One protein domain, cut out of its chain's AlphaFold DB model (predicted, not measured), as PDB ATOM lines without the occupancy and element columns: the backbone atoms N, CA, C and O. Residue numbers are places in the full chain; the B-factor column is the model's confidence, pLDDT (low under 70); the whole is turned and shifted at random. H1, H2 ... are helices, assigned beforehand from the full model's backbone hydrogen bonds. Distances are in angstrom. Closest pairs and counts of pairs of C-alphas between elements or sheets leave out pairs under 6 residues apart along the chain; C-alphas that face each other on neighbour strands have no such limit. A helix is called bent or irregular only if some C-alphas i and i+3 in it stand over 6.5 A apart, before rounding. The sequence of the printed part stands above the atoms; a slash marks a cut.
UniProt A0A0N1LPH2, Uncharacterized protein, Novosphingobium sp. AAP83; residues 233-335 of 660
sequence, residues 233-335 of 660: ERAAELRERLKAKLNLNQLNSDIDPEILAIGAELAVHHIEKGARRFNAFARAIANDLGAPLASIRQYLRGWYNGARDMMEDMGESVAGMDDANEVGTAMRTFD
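AT A GLANCE: This is residues 233 to 335 of the 660 residues of an uncharacterized protein of Novosphingobium sp. AAP83 (UniProt A0A0N1LPH2). Two helices, H2 and H4, cross near their middles as an X and form the core, with H1 folded along the side of H2 away from H4. H3 runs across one side of these three, from the short H5 near its first residue to H1 near its last, while the loop at residues 249 to 254 sticks out. The printed part has 103 residues with five named helices, H1 to H5 in chain order, and no named strand; its class is all helix. It is compact, with a radius of gyration of the C-alphas of 13.0 A, and spans 38 by 34 by 22 A.

IN THESE COORDINATES: Find C-alpha 233 at (143.300, 131.609, 190.732); from there H1 takes residues 233 to 245 over 18.8 A. Next comes H2, residues 257 to 272, starting from C-alpha 257 at (137.862, 141.653, 171.427) and 23.0 A long. H3 is residues 278 to 289, 16.4 A. H4, the longest helix by residues, takes 297 to 313 over 25.1 A; it is irregular, with C-alphas 298 and 301 7.1 A apart. H5, residues 326 to 330, spans 6.2 A and ends at C-alpha 330, at (122.961, 153.793, 184.634).

HOW THE PARTS SIT: Start at H3, the hub, which touches the four other helices; the helix packing is mostly crossed, with no touching pair at a shallow tilt. With residues 288 to 289 alone H3 only just touches H1, in 3 pairs of C-alphas within 8 A, the closest being Lys 243 and Leu 289 at 6.6 A. Its residues 281 to 285 touch residues 267 to 271 of H2, the closest C-alphas being His 270 and Phe 281, 6.5 A apart. H3 also only just touches H4, in 3 such pairs, the closest C-alphas being Ala 282 and Leu 300 at 6.4 A, and H5, again in 3, the closest being Phe 278 and Val 327 at 6.5 A. Look next at the C-alphas of Ala 264 and Trp 303, 4.0 A apart, where H2 and H4 touch most closely, the same way at a steep tilt of 65 degrees. H1 and H2 form a helical hairpin, opposite ways at 37 degrees, only just steep; their closest C-alphas are Ala 235 and Leu 266 at 5.8 A. H1 and H4 are apart. In H1, H3 and H5 every O i to N i+4 pair is within hydrogen-bond range; in H2 11 of 12 are, in H4 11 of 13.

THE WHOLE: The C-alphas farthest apart are those of Asn 249 and Gly 315, 39.0 A. The printed part has no cut. The links from H1 to H2 and from H4 to H5 are long; that from H2 to H3 is tight. The mean pLDDT of the printed part is 85.4, and residues 247 to 256 are under 70.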
ATOM      1  N   GLU A 233     142.075 131.720 191.537       83.94
ATOM      2  CA  GLU A 233     143.300 131.609 190.732       83.94
ATOM      3  C   GLU A 233     143.057 132.076 189.293       83.94
ATOM      4  O   GLU A 233     143.837 132.860 188.749       83.94
ATOM      5  N   ARG A 234     141.939 131.649 188.687       88.19
ATOM      6  CA  ARG A 234     141.570 132.049 187.325       88.19
ATOM      7  C   ARG A 234     141.297 133.550 187.241       88.19
ATOM      8  O   ARG A 234     141.761 134.200 186.309       88.19
ATOM      9  N   ALA A 235     140.620 134.127 188.232       89.12
ATOM     10  CA  ALA A 235     140.431 135.573 188.313       89.12
ATOM     11  C   ALA A 235     141.751 136.338 188.494       89.12
ATOM     12  O   ALA A 235     141.887 137.433 187.956       89.12
ATOM     13  N   ALA A 236     142.742 135.772 189.195       90.38
ATOM     14  CA  ALA A 236     144.070 136.373 189.289       90.38
ATOM     15  C   ALA A 236     144.814 136.381 187.943       90.38
ATOM     16  O   ALA A 236     145.338 137.424 187.557       90.38
ATOM     17  N   GLU A 237     144.792 135.275 187.195       92.12
ATOM     18  CA  GLU A 237     145.339 135.207 185.832       92.12
ATOM     19  C   GLU A 237     144.664 136.234 184.899       92.12
ATOM     20  O   GLU A 237     145.336 137.029 184.236       92.12
ATOM     21  N   LEU A 238     143.325 136.260 184.893       91.25
ATOM     22  CA  LEU A 238     142.523 137.179 184.083       91.25
ATOM     23  C   LEU A 238     142.806 138.643 184.425       91.25
ATOM     24  O   LEU A 238     142.962 139.457 183.516       91.25
ATOM     25  N   ARG A 239     142.910 138.982 185.716       92.62
ATOM     26  CA  ARG A 239     143.212 140.339 186.192       92.62
ATOM     27  C   ARG A 239     144.551 140.836 185.658       92.62
ATOM     28  O   ARG A 239     144.605 141.943 185.127       92.62
ATOM     29  N   GLU A 240     145.614 140.043 185.762       91.69
ATOM     30  CA  GLU A 240     146.937 140.476 185.296       91.69
ATOM     31  C   GLU A 240     147.025 140.504 183.759       91.69
ATOM     32  O   GLU A 240     147.569 141.463 183.206       91.69
ATOM     33  N   ARG A 241     146.391 139.559 183.042       87.44
ATOM     34  CA  ARG A 241     146.276 139.627 181.570       87.44
ATOM     35  C   ARG A 241     145.465 140.849 181.110       87.44
ATOM     36  O   ARG A 241     145.808 141.466 180.100       87.44
ATOM     37  N   LEU A 242     144.421 141.230 181.850       89.19
ATOM     38  CA  LEU A 242     143.601 142.405 181.551       89.19
ATOM     39  C   LEU A 242     144.357 143.708 181.835       89.19
ATOM     40  O   LEU A 242     144.386 144.579 180.971       89.19
ATOM     41  N   LYS A 243     145.042 143.822 182.981       88.81
ATOM     42  CA  LYS A 243     145.941 144.952 183.287       88.81
ATOM     43  C   LYS A 243     147.025 145.119 182.224       88.81
ATOM     44  O   LYS A 243     147.243 146.234 181.761       88.81
ATOM     45  N   ALA A 244     147.657 144.022 181.794       85.50
ATOM     46  CA  ALA A 244     148.687 144.046 180.756       85.50
ATOM     47  C   ALA A 244     148.183 144.686 179.448       85.50
ATOM     48  O   ALA A 244     148.896 145.500 178.859       85.50
ATOM     49  N   LYS A 245     146.941 144.380 179.041       82.50
ATOM     50  CA  LYS A 245     146.270 144.963 177.864       82.50
ATOM     51  C   LYS A 245     145.703 146.369 178.079       82.50
ATOM     52  O   LYS A 245     145.672 147.150 177.138       82.50
ATOM     53  N   LEU A 246     145.274 146.713 179.295       78.81
ATOM     54  CA  LEU A 246     144.747 148.041 179.648       78.81
ATOM     55  C   LEU A 246     145.843 149.110 179.849       78.81
ATOM     56  O   LEU A 246     145.542 150.222 180.286       78.81
ATOM     57  N   ASN A 247     147.108 148.814 179.533       66.12
ATOM     58  CA  ASN A 247     148.216 149.766 179.620       66.12
ATOM     59  C   ASN A 247     148.106 150.875 178.552       66.12
ATOM     60  O   ASN A 247     148.704 150.806 177.480       66.12
ATOM     61  N   LEU A 248     147.375 151.936 178.910       52.38
ATOM     62  CA  LEU A 248     146.969 153.113 178.118       52.38
ATOM     63  C   LEU A 248     148.090 153.935 177.432       52.38
ATOM     64  O   LEU A 248     147.803 154.966 176.830       52.38
ATOM     65  N   ASN A 249     149.351 153.497 177.481       48.91
ATOM     66  CA  ASN A 249     150.480 154.137 176.797       48.91
ATOM     67  C   ASN A 249     150.673 153.666 175.341       48.91
ATOM     68  O   ASN A 249     151.514 154.227 174.639       48.91
ATOM     69  N   GLN A 250     149.920 152.666 174.865       51.59
ATOM     70  CA  GLN A 250     149.854 152.321 173.439       51.59
ATOM     71  C   GLN A 250     148.531 152.805 172.834       51.59
ATOM     72  O   GLN A 250     147.462 152.264 173.106       51.59
ATOM     73  N   LEU A 251     148.615 153.848 172.003       35.06
ATOM     74  CA  LEU A 251     147.479 154.446 171.300       35.06
ATOM     75  C   LEU A 251     147.041 153.588 170.101       35.06
ATOM     76  O   LEU A 251     147.367 153.908 168.962       35.06
ATOM     77  N   ASN A 252     146.249 152.548 170.360       40.72
ATOM     78  CA  ASN A 252     145.325 151.986 169.372       40.72
ATOM     79  C   ASN A 252     143.890 152.268 169.836       40.72
ATOM     80  O   ASN A 252     143.510 151.923 170.952       40.72
ATOM     81  N   SER A 253     143.100 152.923 168.986       46.44
ATOM     82  CA  SER A 253     141.730 153.374 169.288       46.44
ATOM     83  C   SER A 253     140.656 152.290 169.141       46.44
ATOM     84  O   SER A 253     139.469 152.582 169.283       46.44
ATOM     85  N   ASP A 254     141.061 151.059 168.838       52.69
ATOM     86  CA  ASP A 254     140.164 149.967 168.487       52.69
ATOM     87  C   ASP A 254     139.836 149.101 169.708       52.69
ATOM     88  O   ASP A 254     140.681 148.828 170.564       52.69
ATOM     89  N   ILE A 255     138.584 148.650 169.799       61.03
ATOM     90  CA  ILE A 255     138.116 147.822 170.913       61.03
ATOM     91  C   ILE A 255     138.602 146.382 170.695       61.03
ATOM     92  O   ILE A 255     137.951 145.606 169.996       61.03
ATOM     93  N   ASP A 256     139.742 146.034 171.299       68.81
ATOM     94  CA  ASP A 256     140.291 144.672 171.292       68.81
ATOM     95  C   ASP A 256     139.241 143.658 171.811       68.81
ATOM     96  O   ASP A 256     138.809 143.763 172.970       68.81
ATOM     97  N   PRO A 257     138.825 142.664 171.000       77.56
ATOM     98  CA  PRO A 257     137.862 141.653 171.427       77.56
ATOM     99  C   PRO A 257     138.375 140.800 172.597       77.56
ATOM    100  O   PRO A 257     137.560 140.330 173.390       77.56
ATOM    101  N   GLU A 258     139.693 140.645 172.783       82.44
ATOM    102  CA  GLU A 258     140.225 139.976 173.974       82.44
ATOM    103  C   GLU A 258     139.997 140.803 175.248       82.44
ATOM    104  O   GLU A 258     139.698 140.221 176.286       82.44
ATOM    105  N   ILE A 259     140.072 142.142 175.200       87.12
ATOM    106  CA  ILE A 259     139.757 142.994 176.365       87.12
ATOM    107  C   ILE A 259     138.289 142.812 176.769       87.12
ATOM    108  O   ILE A 259     137.984 142.744 177.961       87.12
ATOM    109  N   LEU A 260     137.376 142.684 175.799       86.88
ATOM    110  CA  LEU A 260     135.969 142.383 176.079       86.88
ATOM    111  C   LEU A 260     135.784 140.978 176.670       86.88
ATOM    112  O   LEU A 260     135.106 140.850 177.686       86.88
ATOM    113  N   ALA A 261     136.406 139.950 176.087       87.62
ATOM    114  CA  ALA A 261     136.273 138.567 176.549       87.62
ATOM    115  C   ALA A 261     136.866 138.346 177.954       87.62
ATOM    116  O   ALA A 261     136.183 137.837 178.842       87.62
ATOM    117  N   ILE A 262     138.107 138.790 178.186       90.81
ATOM    118  CA  ILE A 262     138.817 138.629 179.468       90.81
ATOM    119  C   ILE A 262     138.085 139.382 180.586       90.81
ATOM    120  O   ILE A 262     137.935 138.862 181.690       90.81
ATOM    121  N   GLY A 263     137.602 140.598 180.311       91.50
ATOM    122  CA  GLY A 263     136.857 141.375 181.299       91.50
ATOM    123  C   GLY A 263     135.428 140.884 181.536       91.50
ATOM    124  O   GLY A 263     134.923 141.073 182.638       91.50
ATOM    125  N   ALA A 264     134.792 140.204 180.573       92.56
ATOM    126  CA  ALA A 264     133.539 139.483 180.807       92.56
ATOM    127  C   ALA A 264     133.760 138.257 181.713       92.56
ATOM    128  O   ALA A 264     133.037 138.086 182.693       92.56
ATOM    129  N   GLU A 265     134.808 137.463 181.470       93.12
ATOM    130  CA  GLU A 265     135.167 136.330 182.338       93.12
ATOM    131  C   GLU A 265     135.520 136.809 183.766       93.12
ATOM    132  O   GLU A 265     135.011 136.276 184.751       93.12
ATOM    133  N   LEU A 266     136.293 137.896 183.904       94.75
ATOM    134  CA  LEU A 266     136.573 138.515 185.207       94.75
ATOM    135  C   LEU A 266     135.317 139.129 185.858       94.75
ATOM    136  O   LEU A 266     135.196 139.143 187.083       94.75
ATOM    137  N   ALA A 267     134.358 139.625 185.073       95.00
ATOM    138  CA  ALA A 267     133.111 140.170 185.601       95.00
ATOM    139  C   ALA A 267     132.216 139.093 186.234       95.00
ATOM    140  O   ALA A 267     131.645 139.360 187.295       95.00
ATOM    141  N   VAL A 268     132.165 137.874 185.673       94.00
ATOM    142  CA  VAL A 268     131.465 136.727 186.291       94.00
ATOM    143  C   VAL A 268     131.952 136.518 187.726       94.00
ATOM    144  O   VAL A 268     131.143 136.470 188.650       94.00
ATOM    145  N   HIS A 269     133.270 136.509 187.940       94.56
ATOM    146  CA  HIS A 269     133.877 136.335 189.263       94.56
ATOM    147  C   HIS A 269     133.401 137.373 190.303       94.56
ATOM    148  O   HIS A 269     133.125 137.033 191.458       94.56
ATOM    149  N   HIS A 270     133.276 138.645 189.910       91.50
ATOM    150  CA  HIS A 270     132.778 139.709 190.795       91.50
ATOM    151  C   HIS A 270     131.266 139.601 191.053       91.50
ATOM    152  O   HIS A 270     130.806 139.863 192.167       91.50
ATOM    153  N   ILE A 271     130.490 139.163 190.060       92.62
ATOM    154  CA  ILE A 271     129.041 138.936 190.176       92.62
ATOM    155  C   ILE A 271     128.735 137.729 191.083       92.62
ATOM    156  O   ILE A 271     127.835 137.814 191.924       92.62
ATOM    157  N   GLU A 272     129.518 136.648 190.993       88.69
ATOM    158  CA  GLU A 272     129.463 135.500 191.913       88.69
ATOM    159  C   GLU A 272     129.809 135.902 193.359       88.69
ATOM    160  O   GLU A 272     129.116 135.493 194.294       88.69
ATOM    161  N   LYS A 273     130.779 136.811 193.551       88.25
ATOM    162  CA  LYS A 273     131.087 137.430 194.859       88.25
ATOM    163  C   LYS A 273     130.017 138.405 195.373       88.25
ATOM    164  O   LYS A 273     130.177 138.981 196.448       88.25
ATOM    165  N   GLY A 274     128.905 138.562 194.654       86.56
ATOM    166  CA  GLY A 274     127.730 139.311 195.097       86.56
ATOM    167  C   GLY A 274     127.594 140.712 194.504       86.56
ATOM    168  O   GLY A 274     126.595 141.377 194.785       86.56
ATOM    169  N   ALA A 275     128.509 141.161 193.636       91.62
ATOM    170  CA  ALA A 275     128.417 142.452 192.945       91.62
ATOM    171  C   ALA A 275     127.396 142.419 191.782       91.62
ATOM    172  O   ALA A 275     127.682 142.823 190.660       91.62
ATOM    173  N   ARG A 276     126.193 141.892 192.042       92.38
ATOM    174  CA  ARG A 276     125.203 141.523 191.018       92.38
ATOM    175  C   ARG A 276     124.583 142.732 190.319       92.38
ATOM    176  O   ARG A 276     124.277 142.625 189.142       92.38
ATOM    177  N   ARG A 277     124.448 143.883 190.985       95.38
ATOM    178  CA  ARG A 277     123.967 145.154 190.395       95.38
ATOM    179  C   ARG A 277     125.100 145.897 189.671       95.38
ATOM    180  O   ARG A 277     126.217 145.948 190.185       95.38
ATOM    181  N   PHE A 278     124.820 146.524 188.533       94.94
ATOM    182  CA  PHE A 278     125.788 147.148 187.622       94.94
ATOM    183  C   PHE A 278     126.709 148.160 188.307       94.94
ATOM    184  O   PHE A 278     127.925 148.080 188.162       94.94
ATOM    185  N   ASN A 279     126.158 149.070 189.114       92.50
ATOM    186  CA  ASN A 279     126.955 150.084 189.815       92.50
ATOM    187  C   ASN A 279     127.883 149.468 190.884       92.50
ATOM    188  O   ASN A 279     128.947 150.023 191.166       92.50
ATOM    189  N   ALA A 280     127.499 148.324 191.466       90.38
ATOM    190  CA  ALA A 280     128.324 147.582 192.419       90.38
ATOM    191  C   ALA A 280     129.428 146.798 191.694       90.38
ATOM    192  O   ALA A 280     130.593 146.919 192.067       90.38
ATOM    193  N   PHE A 281     129.082 146.082 190.615       96.25
ATOM    194  CA  PHE A 281     130.037 145.447 189.702       96.25
ATOM    195  C   PHE A 281     131.099 146.442 189.221       96.25
ATOM    196  O   PHE A 281     132.295 146.192 189.350       96.25
ATOM    197  N   ALA A 282     130.663 147.592 188.706       94.94
ATOM    198  CA  ALA A 282     131.534 148.575 188.086       94.94
ATOM    199  C   ALA A 282     132.572 149.126 189.079       94.94
ATOM    200  O   ALA A 282     133.750 149.236 188.744       94.94
ATOM    201  N   ARG A 283     132.161 149.396 190.327       93.56
ATOM    202  CA  ARG A 283     133.079 149.780 191.413       93.56
ATOM    203  C   ARG A 283     133.986 148.623 191.848       93.56
ATOM    204  O   ARG A 283     135.166 148.859 192.092       93.56
ATOM    205  N   ALA A 284     133.475 147.391 191.911       93.19
ATOM    206  CA  ALA A 284     134.268 146.215 192.270       93.19
ATOM    207  C   ALA A 284     135.408 145.961 191.268       93.19
ATOM    208  O   ALA A 284     136.564 145.884 191.680       93.19
ATOM    209  N   ILE A 285     135.116 145.926 189.963       93.94
ATOM    210  CA  ILE A 285     136.128 145.665 188.929       93.94
ATOM    211  C   ILE A 285     137.108 146.839 188.744       93.94
ATOM    212  O   ILE A 285     138.284 146.609 188.476       93.94
ATOM    213  N   ALA A 286     136.676 148.090 188.960       91.31
ATOM    214  CA  ALA A 286     137.576 149.248 188.987       91.31
ATOM    215  C   ALA A 286     138.621 149.132 190.112       91.31
ATOM    216  O   ALA A 286     139.821 149.260 189.862       91.31
ATOM    217  N   ASN A 287     138.168 148.816 191.331       92.25
ATOM    218  CA  ASN A 287     139.038 148.606 192.488       92.25
ATOM    219  C   ASN A 287     139.990 147.415 192.280       92.25
ATOM    220  O   ASN A 287     141.172 147.513 192.593       92.25
ATOM    221  N   ASP A 288     139.488 146.312 191.721       91.81
ATOM    222  CA  ASP A 288     140.238 145.074 191.468       91.81
ATOM    223  C   ASP A 288     141.342 145.235 190.402       91.81
ATOM    224  O   ASP A 288     142.415 144.634 190.498       91.81
ATOM    225  N   LEU A 289     141.110 146.096 189.407       89.50
ATOM    226  CA  LEU A 289     142.106 146.474 188.402       89.50
ATOM    227  C   LEU A 289     143.046 147.598 188.872       89.50
ATOM    228  O   LEU A 289     144.088 147.801 188.250       89.50
ATOM    229  N   GLY A 290     142.707 148.315 189.950       87.88
ATOM    230  CA  GLY A 290     143.417 149.523 190.388       87.88
ATOM    231  C   GLY A 290     143.212 150.725 189.455       87.88
ATOM    232  O   GLY A 290     144.048 151.627 189.418       87.88
ATOM    233  N   ALA A 291     142.128 150.731 188.673       85.12
ATOM    234  CA  ALA A 291     141.880 151.695 187.605       85.12
ATOM    235  C   ALA A 291     140.786 152.713 187.989       85.12
ATOM    236  O   ALA A 291     139.762 152.324 188.556       85.12
ATOM    237  N   PRO A 292     140.924 154.008 187.636       86.50
ATOM    238  CA  PRO A 292     139.838 154.972 187.780       86.50
ATOM    239  C   PRO A 292     138.591 154.516 187.015       86.50
ATOM    240  O   PRO A 292     138.664 154.204 185.829       86.50
ATOM    241  N   LEU A 293     137.423 154.543 187.660       87.12
ATOM    242  CA  LEU A 293     136.171 154.036 187.080       87.12
ATOM    243  C   LEU A 293     135.847 154.641 185.694       87.12
ATOM    244  O   LEU A 293     135.286 153.969 184.828       87.12
ATOM    245  N   ALA A 294     136.251 155.893 185.460       86.31
ATOM    246  CA  ALA A 294     136.101 156.584 184.184       86.31
ATOM    247  C   ALA A 294     136.975 156.019 183.041       86.31
ATOM    248  O   ALA A 294     136.514 156.020 181.902       86.31
ATOM    249  N   SER A 295     138.191 155.514 183.301       86.12
ATOM    250  CA  SER A 295     139.084 155.023 182.232       86.12
ATOM    251  C   SER A 295     138.629 153.686 181.640       86.12
ATOM    252  O   SER A 295     138.907 153.402 180.478       86.12
ATOM    253  N   ILE A 296     137.860 152.900 182.398       89.31
ATOM    254  CA  ILE A 296     137.252 151.641 181.938       89.31
ATOM    255  C   ILE A 296     135.798 151.795 181.457       89.31
ATOM    256  O   ILE A 296     135.191 150.810 181.030       89.31
ATOM    257  N   ARG A 297     135.228 153.015 181.477       89.88
ATOM    258  CA  ARG A 297     133.800 153.297 181.195       89.88
ATOM    259  C   ARG A 297     133.279 152.627 179.922       89.88
ATOM    260  O   ARG A 297     132.162 152.113 179.922       89.88
ATOM    261  N   GLN A 298     134.072 152.623 178.852       87.12
ATOM    262  CA  GLN A 298     133.682 152.054 177.560       87.12
ATOM    263  C   GLN A 298     133.489 150.528 177.584       87.12
ATOM    264  O   GLN A 298     132.659 150.011 176.840       87.12
ATOM    265  N   TYR A 299     134.185 149.813 178.473       91.06
ATOM    266  CA  TYR A 299     134.128 148.353 178.550       91.06
ATOM    267  C   TYR A 299     133.069 147.833 179.533       91.06
ATOM    268  O   TYR A 299     132.505 146.765 179.303       91.06
ATOM    269  N   LEU A 300     132.741 148.595 180.588       92.88
ATOM    270  CA  LEU A 300     131.853 148.171 181.687       92.88
ATOM    271  C   LEU A 300     130.531 147.534 181.223       92.88
ATOM    272  O   LEU A 300     130.141 146.491 181.741       92.88
ATOM    273  N   ARG A 301     129.845 148.137 180.238       93.12
ATOM    274  CA  ARG A 301     128.595 147.585 179.676       93.12
ATOM    275  C   ARG A 301     128.825 146.220 179.022       93.12
ATOM    276  O   ARG A 301     127.999 145.328 179.190       93.12
ATOM    277  N   GLY A 302     129.906 146.087 178.253       89.69
ATOM    278  CA  GLY A 302     130.253 144.861 177.535       89.69
ATOM    279  C   GLY A 302     130.615 143.733 178.494       89.69
ATOM    280  O   GLY A 302     130.061 142.647 178.380       89.69
ATOM    281  N   TRP A 303     131.458 144.019 179.488       95.25
ATOM    282  CA  TRP A 303     131.846 143.062 180.526       95.25
ATOM    283  C   TRP A 303     130.656 142.593 181.368       95.25
ATOM    284  O   TRP A 303     130.488 141.397 181.566       95.25
ATOM    285  N   TYR A 304     129.799 143.513 181.822       95.06
ATOM    286  CA  TYR A 304     128.650 143.161 182.660       95.06
ATOM    287  C   TYR A 304     127.592 142.339 181.919       95.06
ATOM    288  O   TYR A 304     127.141 141.316 182.429       95.06
ATOM    289  N   ASN A 305     127.206 142.769 180.711       91.75
ATOM    290  CA  ASN A 305     126.263 142.005 179.897       91.75
ATOM    291  C   ASN A 305     126.881 140.664 179.486       91.75
ATOM    292  O   ASN A 305     126.241 139.643 179.676       91.75
ATOM    293  N   GLY A 306     128.136 140.644 179.023       90.44
ATOM    294  CA  GLY A 306     128.832 139.405 178.666       90.44
ATOM    295  C   GLY A 306     128.906 138.412 179.827       90.44
ATOM    296  O   GLY A 306     128.664 137.231 179.622       90.44
ATOM    297  N   ALA A 307     129.142 138.882 181.054       92.81
ATOM    298  CA  ALA A 307     129.096 138.037 182.244       92.81
ATOM    299  C   ALA A 307     127.686 137.525 182.571       92.81
ATOM    300  O   ALA A 307     127.544 136.356 182.921       92.81
ATOM    301  N   ARG A 308     126.644 138.361 182.442       91.44
ATOM    302  CA  ARG A 308     125.250 137.912 182.606       91.44
ATOM    303  C   ARG A 308     124.914 136.826 181.583       91.44
ATOM    304  O   ARG A 308     124.458 135.755 181.964       91.44
ATOM    305  N   ASP A 309     125.218 137.085 180.316       85.50
ATOM    306  CA  ASP A 309     124.955 136.179 179.206       85.50
ATOM    307  C   ASP A 309     125.747 134.855 179.390       85.50
ATOM    308  O   ASP A 309     125.188 133.778 179.204       85.50
ATOM    309  N   MET A 310     127.007 134.904 179.860       84.25
ATOM    310  CA  MET A 310     127.809 133.719 180.235       84.25
ATOM    311  C   MET A 310     127.222 132.930 181.416       84.25
ATOM    312  O   MET A 310     127.342 131.705 181.452       84.25
ATOM    313  N   MET A 311     126.608 133.605 182.393       86.56
ATOM    314  CA  MET A 311     125.928 132.944 183.511       86.56
ATOM    315  C   MET A 311     124.665 132.213 183.043       86.56
ATOM    316  O   MET A 311     124.461 131.069 183.444       86.56
ATOM    317  N   GLU A 312     123.862 132.821 182.162       83.50
ATOM    318  CA  GLU A 312     122.681 132.173 181.568       83.50
ATOM    319  C   GLU A 312     123.079 130.967 180.697       83.50
ATOM    320  O   GLU A 312     122.510 129.886 180.859       83.50
ATOM    321  N   ASP A 313     124.117 131.102 179.861       81.88
ATOM    322  CA  ASP A 313     124.665 130.020 179.020       81.88
ATOM    323  C   ASP A 313     125.160 128.808 179.837       81.88
ATOM    324  O   ASP A 313     125.076 127.662 179.385       81.88
ATOM    325  N   MET A 314     125.669 129.045 181.052       75.38
ATOM    326  CA  MET A 314     126.123 127.996 181.977       75.38
ATOM    327  C   MET A 314     125.039 127.538 182.971       75.38
ATOM    328  O   MET A 314     125.300 126.672 183.807       75.38
ATOM    329  N   GLY A 315     123.809 128.050 182.852       76.88
ATOM    330  CA  GLY A 315     122.662 127.641 183.666       76.88
ATOM    331  C   GLY A 315     122.658 128.186 185.098       76.88
ATOM    332  O   GLY A 315     121.938 127.654 185.946       76.88
ATOM    333  N   GLU A 316     123.440 129.228 185.389       82.19
ATOM    334  CA  GLU A 316     123.366 129.944 186.663       82.19
ATOM    335  C   GLU A 316     122.200 130.936 186.691       82.19
ATOM    336  O   GLU A 316     121.775 131.493 185.680       82.19
ATOM    337  N   SER A 317     121.698 131.224 187.893       82.19
ATOM    338  CA  SER A 317     120.681 132.261 188.052       82.19
ATOM    339  C   SER A 317     121.291 133.657 187.924       82.19
ATOM    340  O   SER A 317     122.194 134.016 188.685       82.19
ATOM    341  N   VAL A 318     120.705 134.488 187.062       87.06
ATOM    342  CA  VAL A 318     120.983 135.934 186.954       87.06
ATOM    343  C   VAL A 318     120.026 136.808 187.777       87.06
ATOM    344  O   VAL A 318     120.024 138.031 187.667       87.06
ATOM    345  N   ALA A 319     119.224 136.210 188.667       86.00
ATOM    346  CA  ALA A 319     118.290 136.952 189.515       86.00
ATOM    347  C   ALA A 319     119.002 138.026 190.366       86.00
ATOM    348  O   ALA A 319     120.039 137.766 190.985       86.00
ATOM    349  N   GLY A 320     118.446 139.240 190.407       84.88
ATOM    350  CA  GLY A 320     119.041 140.381 191.116       84.88
ATOM    351  C   GLY A 320     120.197 141.076 190.381       84.88
ATOM    352  O   GLY A 320     120.845 141.935 190.981       84.88
ATOM    353  N   MET A 321     120.454 140.716 189.121       92.62
ATOM    354  CA  MET A 321     121.213 141.540 188.179       92.62
ATOM    355  C   MET A 321     120.306 142.580 187.504       92.62
ATOM    356  O   MET A 321     119.084 142.444 187.528       92.62
ATOM    357  N   ASP A 322     120.922 143.608 186.923       90.88
ATOM    358  CA  ASP A 322     120.268 144.672 186.163       90.88
ATOM    359  C   ASP A 322     120.015 144.239 184.708       90.88
ATOM    360  O   ASP A 322     120.858 143.593 184.065       90.88
ATOM    361  N   ASP A 323     118.867 144.635 184.158       86.50
ATOM    362  CA  ASP A 323     118.534 144.395 182.754       86.50
ATOM    363  C   ASP A 323     119.292 145.334 181.783       86.50
ATOM    364  O   ASP A 323     119.971 146.295 182.161       86.50
ATOM    365  N   ALA A 324     119.203 145.059 180.478       81.69
ATOM    366  CA  ALA A 324     119.919 145.829 179.456       81.69
ATOM    367  C   ALA A 324     119.507 147.321 179.375       81.69
ATOM    368  O   ALA A 324     120.306 148.150 178.923       81.69
ATOM    369  N   ASN A 325     118.299 147.676 179.822       81.00
ATOM    370  CA  ASN A 325     117.761 149.032 179.907       81.00
ATOM    371  C   ASN A 325     118.062 149.710 181.262       81.00
ATOM    372  O   ASN A 325     118.309 150.918 181.284       81.00
ATOM    373  N   GLU A 326     118.143 148.967 182.366       89.31
ATOM    374  CA  GLU A 326     118.681 149.443 183.650       89.31
ATOM    375  C   GLU A 326     120.166 149.818 183.494       89.31
ATOM    376  O   GLU A 326     120.534 150.977 183.701       89.31
ATOM    377  N   VAL A 327     120.999 148.912 182.958       90.69
ATOM    378  CA  VAL A 327     122.387 149.202 182.522       90.69
ATOM    379  C   VAL A 327     122.400 150.274 181.419       90.69
ATOM    380  O   VAL A 327     123.293 151.123 181.326       90.69
ATOM    381  N   GLY A 328     121.378 150.263 180.558       86.31
ATOM    382  CA  GLY A 328     121.044 151.330 179.613       86.31
ATOM    383  C   GLY A 328     121.059 152.706 180.273       86.31
ATOM    384  O   GLY A 328     121.755 153.603 179.803       86.31
ATOM    385  N   THR A 329     120.344 152.830 181.385       88.00
ATOM    386  CA  THR A 329     120.068 154.070 182.111       88.00
ATOM    387  C   THR A 329     121.218 154.477 183.025       88.00
ATOM    388  O   THR A 329     121.650 155.628 182.951       88.00
ATOM    389  N   ALA A 330     121.799 153.541 183.780       89.19
ATOM    390  CA  ALA A 330     122.961 153.793 184.634       89.19
ATOM    391  C   ALA A 330     124.150 154.379 183.850       89.19
ATOM    392  O   ALA A 330     124.829 155.282 184.327       89.19
ATOM    393  N   MET A 331     124.381 153.945 182.606       91.38
ATOM    394  CA  MET A 331     125.447 154.511 181.767       91.38
ATOM    395  C   MET A 331     125.157 155.925 181.233       91.38
ATOM    396  O   MET A 331     126.105 156.632 180.883       91.38
ATOM    397  N   ARG A 332     123.886 156.358 181.177       90.69
ATOM    398  CA  ARG A 332     123.514 157.749 180.839       90.69
ATOM    399  C   ARG A 332     123.758 158.691 182.020       90.69
ATOM    400  O   ARG A 332     124.159 159.827 181.811       90.69
ATOM    401  N   THR A 333     123.560 158.208 183.248       89.81
ATOM    402  CA  THR A 333     123.792 158.953 184.500       89.81
ATOM    403  C   THR A 333     125.153 158.659 185.143       89.81
ATOM    404  O   THR A 333     125.383 159.045 186.287       89.81
ATOM    405  N   PHE A 334     126.070 158.004 184.420       91.69
ATOM    406  CA  PHE A 334     127.374 157.545 184.914       91.69
ATOM    407  C   PHE A 334     128.115 158.608 185.727       91.69
ATOM    408  O   PHE A 334     128.485 158.365 186.867       91.69
ATOM    409  N   ASP A 335     128.258 159.814 185.184       86.56
ATOM    410  CA  ASP A 335     129.027 160.902 185.799       86.56
ATOM    411  C   ASP A 335     128.392 161.447 187.096       86.56
ATOM    412  O   ASP A 335     129.059 162.129 187.870       86.56
TER     413      ASP A 335